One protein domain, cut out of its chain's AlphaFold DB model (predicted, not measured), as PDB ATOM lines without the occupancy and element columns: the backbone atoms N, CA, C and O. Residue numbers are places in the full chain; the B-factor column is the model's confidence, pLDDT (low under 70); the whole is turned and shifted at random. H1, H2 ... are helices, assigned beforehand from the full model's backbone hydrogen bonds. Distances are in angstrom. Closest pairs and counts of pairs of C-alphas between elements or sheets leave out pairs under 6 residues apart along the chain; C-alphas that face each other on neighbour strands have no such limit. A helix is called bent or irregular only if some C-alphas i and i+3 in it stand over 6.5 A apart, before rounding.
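This is residues 91 to 148 of the 250 residues of the protein "Cupin superfamily protein" of Moraxella ovis (UniProt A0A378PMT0). One long helix, H2, makes the long side of a narrow, loose frame; at its last residues the chain turns sharply into H3, and the two helices meet near their ends in an L-shaped corner. The unnamed link, residues 99 to 113, runs back along H2 as the other long side, and the short helix H1 lies at the end of that side, within the corner of H2 and H3. The printed part has 58 residues with three named helices, in the order H1, H2, H3 along the chain, and no named strand; the class is all helix, with 41 residues in the named helices. The whole is loose, with a radius of gyration of the C-alphas of 13.4 A, and its outline is a rod of 42 by 18 by 18 A.

The longest helix is H2, residues 114 to 133, which measures 27.0 A from first to last C-alpha. It begins at C-alpha 114 at (242.651, 261.258, 231.934) and ends at C-alpha 133 at (222.234, 248.676, 219.635). H2 is irregular: C-alphas 116 and 119 are 7.2 A apart, where about 5 A is found in a regular helix, and its line is a rough one. It also has a kink of 29 degrees near residue 121. After Asp 134 comes H3, residues 135 to 147, which measures 18.2 A and ends at C-alpha 147 at (210.413, 236.748, 233.173). Before H2 stands H1, residues 91 to 98, which measures 10.5 A and begins at C-alpha 91 at (216.632, 253.023, 232.283). Between H1 and H2, residues 101 to 103 form a short helical run without a name.

H2 touches no helix. H2 and H3 are close but not clearly touching, with 2 pairs of C-alphas within 8 A; their closest C-alphas, those of Leu 131 and Thr 137, are 6.4 A apart. The lines of H2 and H3 stand about perpendicular, but only just, at 72 degrees. H2 and H1 are also close but not clearly touching, with 1 pair of C-alphas within 8 A: the closest, those of Leu 97 and Ile 132, are 7.9 A apart. H1 and H2 run opposite ways at a steep tilt of 59 degrees. H1 and H3 only just touch, with 3 pairs of C-alphas within 8 A, and H3 does so with residues 138 to 141 alone. Their closest C-alphas are those of Tyr 93 and Phe 141, 6.6 A apart. H1 and H3 run opposite ways at a steep tilt of 69 degrees, only just short of about perpendicular. In the backbones of H1 and H3 every O i to N i+4 pair is within hydrogen-bond range; in H2 14 of 16 such pairs are.

The two C-alphas farthest apart are those of Gln 115 and Gly 147, at 43.1 A, while the first and last printed C-alphas, those of Leu 91 and Glu 148, are 15.8 A apart. The link from H1 to H2 is long, with 15 residues, whose C-alphas lie 5 to 21 A from the mean of the C-alphas. The link from H2 to H3 is tight, with 1 residue. The printed part has no cut between residues 91 and 148, in a full chain of 250 residues. The mean pLDDT of the printed part of this model is 94.6, and no printed residue is under 70; the mean is 96 in H1, 96 in H2 and 92 in H3.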
ATOM      1  N   LEU A  91     215.922 253.101 231.006       94.81
ATOM      2  CA  LEU A  91     216.632 253.023 232.283       94.81
ATOM      3  C   LEU A  91     216.799 251.569 232.748       94.81
ATOM      4  O   LEU A  91     217.919 251.181 233.062       94.81
ATOM      5  N   ASP A  92     215.729 250.768 232.713       94.88
ATOM      6  CA  ASP A  92     215.774 249.348 233.087       94.88
ATOM      7  C   ASP A  92     216.766 248.582 232.198       94.88
ATOM      8  O   ASP A  92     217.561 247.779 232.685       94.88
ATOM      9  N   TYR A  93     216.773 248.882 230.891       96.62
ATOM     10  CA  TYR A  93     217.714 248.276 229.948       96.62
ATOM     11  C   TYR A  93     219.165 248.623 230.282       96.62
ATOM     12  O   TYR A  93     220.032 247.749 230.287       96.62
ATOM     13  N   MET A  94     219.438 249.887 230.610       96.38
ATOM     14  CA  MET A  94     220.776 250.320 231.002       96.38
ATOM     15  C   MET A  94     221.205 249.697 232.331       96.38
ATOM     16  O   MET A  94     222.325 249.202 232.424       96.38
ATOM     17  N   GLU A  95     220.336 249.671 233.342       95.44
ATOM     18  CA  GLU A  95     220.615 249.020 234.628       95.44
ATOM     19  C   GLU A  95     220.909 247.529 234.458       95.44
ATOM     20  O   GLU A  95     221.853 247.007 235.055       95.44
ATOM     21  N   TRP A  96     220.146 246.845 233.607       96.44
ATOM     22  CA  TRP A  96     220.401 245.457 233.243       96.44
ATOM     23  C   TRP A  96     221.742 245.291 232.517       96.44
ATOM     24  O   TRP A  96     222.543 244.437 232.895       96.44
ATOM     25  N   LEU A  97     222.049 246.151 231.541       95.56
ATOM     26  CA  LEU A  97     223.302 246.092 230.788       95.56
ATOM     27  C   LEU A  97     224.524 246.337 231.687       95.56
ATOM     28  O   LEU A  97     225.558 245.687 231.518       95.56
ATOM     29  N   LEU A  98     224.405 247.222 232.685       94.94
ATOM     30  CA  LEU A  98     225.449 247.461 233.687       94.94
ATOM     31  C   LEU A  98     225.842 246.180 234.435       94.94
ATOM     32  O   LEU A  98     227.019 246.014 234.760       94.94
ATOM     33  N   LYS A  99     224.906 245.243 234.647       95.00
ATOM     34  CA  LYS A  99     225.187 243.942 235.283       95.00
ATOM     35  C   LYS A  99     226.117 243.063 234.435       95.00
ATOM     36  O   LYS A  99     226.795 242.209 234.996       95.00
ATOM     37  N   LYS A 100     226.193 243.294 233.118       91.38
ATOM     38  CA  LYS A 100     227.047 242.550 232.169       91.38
ATOM     39  C   LYS A 100     228.441 243.143 231.990       91.38
ATOM     40  O   LYS A 100     229.377 242.451 231.604       91.38
ATOM     41  N   LEU A 101     228.607 244.431 232.290       93.25
ATOM     42  CA  LEU A 101     229.878 245.131 232.097       93.25
ATOM     43  C   LEU A 101     231.100 244.524 232.818       93.25
ATOM     44  O   LEU A 101     232.198 244.680 232.274       93.25
ATOM     45  N   PRO A 102     230.985 243.836 233.977       95.00
ATOM     46  CA  PRO A 102     232.129 243.180 234.614       95.00
ATOM     47  C   PRO A 102     232.884 242.180 233.721       95.00
ATOM     48  O   PRO A 102     234.078 241.953 233.941       95.00
ATOM     49  N   ASP A 103     232.242 241.634 232.686       93.31
ATOM     50  CA  ASP A 103     232.881 240.707 231.748       93.31
ATOM     51  C   ASP A 103     233.908 241.404 230.839       93.31
ATOM     52  O   ASP A 103     234.889 240.790 230.394       93.31
ATOM     53  N   PHE A 104     233.778 242.717 230.621       93.94
ATOM     54  CA  PHE A 104     234.716 243.466 229.791       93.94
ATOM     55  C   PHE A 104     236.019 243.760 230.517       93.94
ATOM     56  O   PHE A 104     236.068 244.306 231.619       93.94
ATOM     57  N   HIS A 105     237.123 243.428 229.851       94.69
ATOM     58  CA  HIS A 105     238.454 243.714 230.364       94.69
ATOM     59  C   HIS A 105     238.665 245.218 230.598       94.69
ATOM     60  O   HIS A 105     239.277 245.594 231.592       94.69
ATOM     61  N   GLU A 106     238.132 246.072 229.722       95.50
ATOM     62  CA  GLU A 106     238.270 247.529 229.786       95.50
ATOM     63  C   GLU A 106     237.633 248.131 231.045       95.50
ATOM     64  O   GLU A 106     238.226 249.036 231.624       95.50
ATOM     65  N   ILE A 107     236.486 247.604 231.498       95.12
ATOM     66  CA  ILE A 107     235.822 247.994 232.760       95.12
ATOM     67  C   ILE A 107     236.670 247.632 233.979       95.12
ATOM     68  O   ILE A 107     236.667 248.346 234.977       95.12
ATOM     69  N   ARG A 108     237.409 246.519 233.906       95.31
ATOM     70  CA  ARG A 108     238.201 245.992 235.026       95.31
ATOM     71  C   ARG A 108     239.581 246.633 235.167       95.31
ATOM     72  O   ARG A 108     240.285 246.325 236.130       95.31
ATOM     73  N   LYS A 109     240.013 247.477 234.224       95.81
ATOM     74  CA  LYS A 109     241.318 248.143 234.327       95.81
ATOM     75  C   LYS A 109     241.301 249.198 235.439       95.81
ATOM     76  O   LYS A 109     240.328 249.940 235.551       95.81
ATOM     77  N   PRO A 110     242.378 249.307 236.238       95.25
ATOM     78  CA  PRO A 110     242.490 250.377 237.219       95.25
ATOM     79  C   PRO A 110     242.542 251.735 236.512       95.25
ATOM     80  O   PRO A 110     243.223 251.882 235.499       95.25
ATOM     81  N   MET A 111     241.841 252.720 237.071       95.88
ATOM     82  CA  MET A 111     241.863 254.104 236.595       95.88
ATOM     83  C   MET A 111     242.924 254.916 237.343       95.88
ATOM     84  O   MET A 111     243.249 254.619 238.495       95.88
ATOM     85  N   SER A 112     243.474 255.941 236.693       96.19
ATOM     86  CA  SER A 112     244.521 256.796 237.256       96.19
ATOM     87  C   SER A 112     244.313 258.280 236.947       96.19
ATOM     88  O   SER A 112     244.085 259.077 237.854       96.19
ATOM     89  N   ASN A 113     244.412 258.676 235.681       97.25
ATOM     90  CA  ASN A 113     244.206 260.039 235.209       97.25
ATOM     91  C   ASN A 113     243.759 260.019 233.743       97.25
ATOM     92  O   ASN A 113     243.951 259.037 233.027       97.25
ATOM     93  N   TRP A 114     243.209 261.141 233.279       96.88
ATOM     94  CA  TRP A 114     242.651 261.258 231.934       96.88
ATOM     95  C   TRP A 114     243.629 260.853 230.819       96.88
ATOM     96  O   TRP A 114     243.245 260.141 229.892       96.88
ATOM     97  N   GLN A 115     244.896 261.273 230.892       97.38
ATOM     98  CA  GLN A 115     245.891 260.982 229.856       97.38
ATOM     99  C   GLN A 115     246.114 259.477 229.680       97.38
ATOM    100  O   GLN A 115     246.243 259.022 228.547       97.38
ATOM    101  N   ASN A 116     246.097 258.713 230.771       95.88
ATOM    102  CA  ASN A 116     246.270 257.261 230.738       95.88
ATOM    103  C   ASN A 116     244.972 256.510 230.411       95.88
ATOM    104  O   ASN A 116     245.009 255.469 229.757       95.88
ATOM    105  N   ASP A 117     243.828 257.029 230.856       97.38
ATOM    106  CA  ASP A 117     242.572 256.277 230.830       97.38
ATOM    107  C   ASP A 117     241.733 256.556 229.569       97.38
ATOM    108  O   ASP A 117     240.895 255.732 229.196       97.38
ATOM    109  N   ASN A 118     241.946 257.689 228.878       97.44
ATOM    110  CA  ASN A 118     241.056 258.131 227.793       97.44
ATOM    111  C   ASN A 118     240.966 257.145 226.618       97.44
ATOM    112  O   ASN A 118     239.883 256.975 226.062       97.44
ATOM    113  N   ASP A 119     242.050 256.457 226.254       97.12
ATOM    114  CA  ASP A 119     241.999 255.471 225.169       97.12
ATOM    115  C   ASP A 119     241.207 254.225 225.578       97.12
ATOM    116  O   ASP A 119     240.416 253.707 224.791       97.12
ATOM    117  N   ASN A 120     241.328 253.791 226.837       96.94
ATOM    118  CA  ASN A 120     240.507 252.706 227.369       96.94
ATOM    119  C   ASN A 120     239.024 253.101 227.429       96.94
ATOM    120  O   ASN A 120     238.169 252.295 227.073       96.94
ATOM    121  N   LEU A 121     238.719 254.345 227.817       96.81
ATOM    122  CA  LEU A 121     237.352 254.874 227.830       96.81
ATOM    123  C   LEU A 121     236.740 254.947 226.425       96.81
ATOM    124  O   LEU A 121     235.564 254.631 226.272       96.81
ATOM    125  N   LYS A 122     237.516 255.293 225.386       97.44
ATOM    126  CA  LYS A 122     237.045 255.244 223.987       97.44
ATOM    127  C   LYS A 122     236.707 253.817 223.553       97.44
ATOM    128  O   LYS A 122     235.660 253.602 222.950       97.44
ATOM    129  N   ILE A 123     237.561 252.844 223.882       96.81
ATOM    130  CA  ILE A 123     237.302 251.428 223.569       96.81
ATOM    131  C   ILE A 123     236.048 250.947 224.305       96.81
ATOM    132  O   ILE A 123     235.175 250.333 223.693       96.81
ATOM    133  N   LEU A 124     235.934 251.254 225.599       95.75
ATOM    134  CA  LEU A 124     234.765 250.896 226.398       95.75
ATOM    135  C   LEU A 124     233.484 251.532 225.844       95.75
ATOM    136  O   LEU A 124     232.475 250.847 225.713       95.75
ATOM    137  N   SER A 125     233.538 252.812 225.469       96.25
ATOM    138  CA  SER A 125     232.422 253.522 224.838       96.25
ATOM    139  C   SER A 125     231.947 252.816 223.573       96.25
ATOM    140  O   SER A 125     230.742 252.667 223.397       96.25
ATOM    141  N   GLN A 126     232.864 252.382 222.702       96.25
ATOM    142  CA  GLN A 126     232.487 251.679 221.478       96.25
ATOM    143  C   GLN A 126     231.827 250.333 221.795       96.25
ATOM    144  O   GLN A 126     230.757 250.047 221.275       96.25
ATOM    145  N   LYS A 127     232.404 249.552 222.718       94.44
ATOM    146  CA  LYS A 127     231.822 248.266 223.135       94.44
ATOM    147  C   LYS A 127     230.417 248.416 223.712       94.44
ATOM    148  O   LYS A 127     229.536 247.631 223.384       94.44
ATOM    149  N   ILE A 128     230.203 249.416 224.567       95.25
ATOM    150  CA  ILE A 128     228.881 249.688 225.142       95.25
ATOM    151  C   ILE A 128     227.902 250.123 224.044       95.25
ATOM    152  O   ILE A 128     226.768 249.654 224.038       95.25
ATOM    153  N   ALA A 129     228.324 250.969 223.100       96.06
ATOM    154  CA  ALA A 129     227.478 251.388 221.981       96.06
ATOM    155  C   ALA A 129     227.047 250.201 221.100       96.06
ATOM    156  O   ALA A 129     225.870 250.093 220.747       96.06
ATOM    157  N   ASP A 130     227.978 249.289 220.807       95.06
ATOM    158  CA  ASP A 130     227.702 248.078 220.033       95.06
ATOM    159  C   ASP A 130     226.674 247.188 220.756       95.06
ATOM    160  O   ASP A 130     225.723 246.727 220.138       95.06
ATOM    161  N   LEU A 131     226.793 247.014 222.078       94.75
ATOM    162  CA  LEU A 131     225.833 246.230 222.869       94.75
ATOM    163  C   LEU A 131     224.447 246.861 222.951       94.75
ATOM    164  O   LEU A 131     223.448 246.167 222.800       94.75
ATOM    165  N   ILE A 132     224.370 248.169 223.218       96.38
ATOM    166  CA  ILE A 132     223.085 248.866 223.376       96.38
ATOM    167  C   ILE A 132     222.239 248.709 222.111       96.38
ATOM    168  O   ILE A 132     221.021 248.573 222.202       96.38
ATOM    169  N   THR A 133     222.890 248.729 220.947       96.25
ATOM    170  CA  THR A 133     222.234 248.676 219.635       96.25
ATOM    171  C   THR A 133     222.110 247.263 219.061       96.25
ATOM    172  O   THR A 133     221.470 247.085 218.022       96.25
ATOM    173  N   ASP A 134     222.666 246.254 219.730       96.19
ATOM    174  CA  ASP A 134     222.582 244.867 219.298       96.19
ATOM    175  C   ASP A 134     221.197 244.265 219.585       96.19
ATOM    176  O   ASP A 134     220.691 244.259 220.711       96.19
ATOM    177  N   GLN A 135     220.580 243.702 218.543       95.75
ATOM    178  CA  GLN A 135     219.232 243.143 218.632       95.75
ATOM    179  C   GLN A 135     219.165 241.931 219.570       95.75
ATOM    180  O   GLN A 135     218.150 241.729 220.239       95.75
ATOM    181  N   SER A 136     220.216 241.107 219.623       94.00
ATOM    182  CA  SER A 136     220.218 239.921 220.483       94.00
ATOM    183  C   SER A 136     220.251 240.306 221.963       94.00
ATOM    184  O   SER A 136     219.479 239.760 222.750       94.00
ATOM    185  N   THR A 137     221.031 241.333 222.294       94.94
ATOM    186  CA  THR A 137     221.137 241.931 223.628       94.94
ATOM    187  C   THR A 137     219.807 242.545 224.063       94.94
ATOM    188  O   THR A 137     219.335 242.275 225.168       94.94
ATOM    189  N   TYR A 138     219.138 243.292 223.177       95.75
ATOM    190  CA  TYR A 138     217.792 243.818 223.435       95.75
ATOM    191  C   TYR A 138     216.767 242.701 223.688       95.75
ATOM    192  O   TYR A 138     215.981 242.766 224.633       95.75
ATOM    193  N   ASN A 139     216.771 241.660 222.852       92.81
ATOM    194  CA  ASN A 139     215.834 240.545 222.986       92.81
ATOM    195  C   ASN A 139     216.037 239.780 224.296       92.81
ATOM    196  O   ASN A 139     215.063 239.346 224.907       92.81
ATOM    197  N   GLU A 140     217.285 239.603 224.720       92.50
ATOM    198  CA  GLU A 140     217.625 238.969 225.990       92.50
ATOM    199  C   GLU A 140     217.118 239.796 227.177       92.50
ATOM    200  O   GLU A 140     216.418 239.257 228.031       92.50
ATOM    201  N   PHE A 141     217.351 241.114 227.168       95.06
ATOM    202  CA  PHE A 141     216.786 242.020 228.168       95.06
ATOM    203  C   PHE A 141     215.263 241.906 228.244       95.06
ATOM    204  O   PHE A 141     214.713 241.731 229.326       95.06
ATOM    205  N   MET A 142     214.570 241.974 227.104       92.88
ATOM    206  CA  MET A 142     213.108 241.899 227.088       92.88
ATOM    207  C   MET A 142     212.599 240.562 227.635       92.88
ATOM    208  O   MET A 142     211.583 240.537 228.328       92.88
ATOM    209  N   GLN A 143     213.301 239.458 227.363       88.25
ATOM    210  CA  GLN A 143     212.959 238.145 227.914       88.25
ATOM    211  C   GLN A 143     213.134 238.110 229.434       88.25
ATOM    212  O   GLN A 143     212.227 237.662 230.133       88.25
ATOM    213  N   GLU A 144     214.254 238.607 229.955       90.31
ATOM    214  CA  GLU A 144     214.487 238.660 231.401       90.31
ATOM    215  C   GLU A 144     213.508 239.605 232.101       90.31
ATOM    216  O   GLU A 144     212.881 239.216 233.083       90.31
ATOM    217  N   PHE A 145     213.280 240.797 231.551       90.62
ATOM    218  CA  PHE A 145     212.338 241.775 232.097       90.62
ATOM    219  C   PHE A 145     210.901 241.235 232.156       90.62
ATOM    220  O   PHE A 145     210.167 241.483 233.113       90.62
ATOM    221  N   ILE A 146     210.475 240.481 231.136       86.62
ATOM    222  CA  ILE A 146     209.177 239.794 231.151       86.62
ATOM    223  C   ILE A 146     209.189 238.644 232.165       86.62
ATOM    224  O   ILE A 146     208.207 238.467 232.881       86.62
ATOM    225  N   GLY A 147     210.280 237.881 232.255       83.31
ATOM    226  CA  GLY A 147     210.413 236.748 233.173       83.31
ATOM    227  C   GLY A 147     210.463 237.127 234.651       83.31
ATOM    228  O   GLY A 147     209.977 236.372 235.488       83.31
ATOM    229  N   GLU A 148     210.982 238.306 234.992       85.19
ATOM    230  CA  GLU A 148     210.948 238.824 236.364       85.19
ATOM    231  C   GLU A 148     209.512 239.104 236.846       85.19
ATOM    232  O   GLU A 148     209.246 239.077 238.050       85.19
TER     233      GLU A 148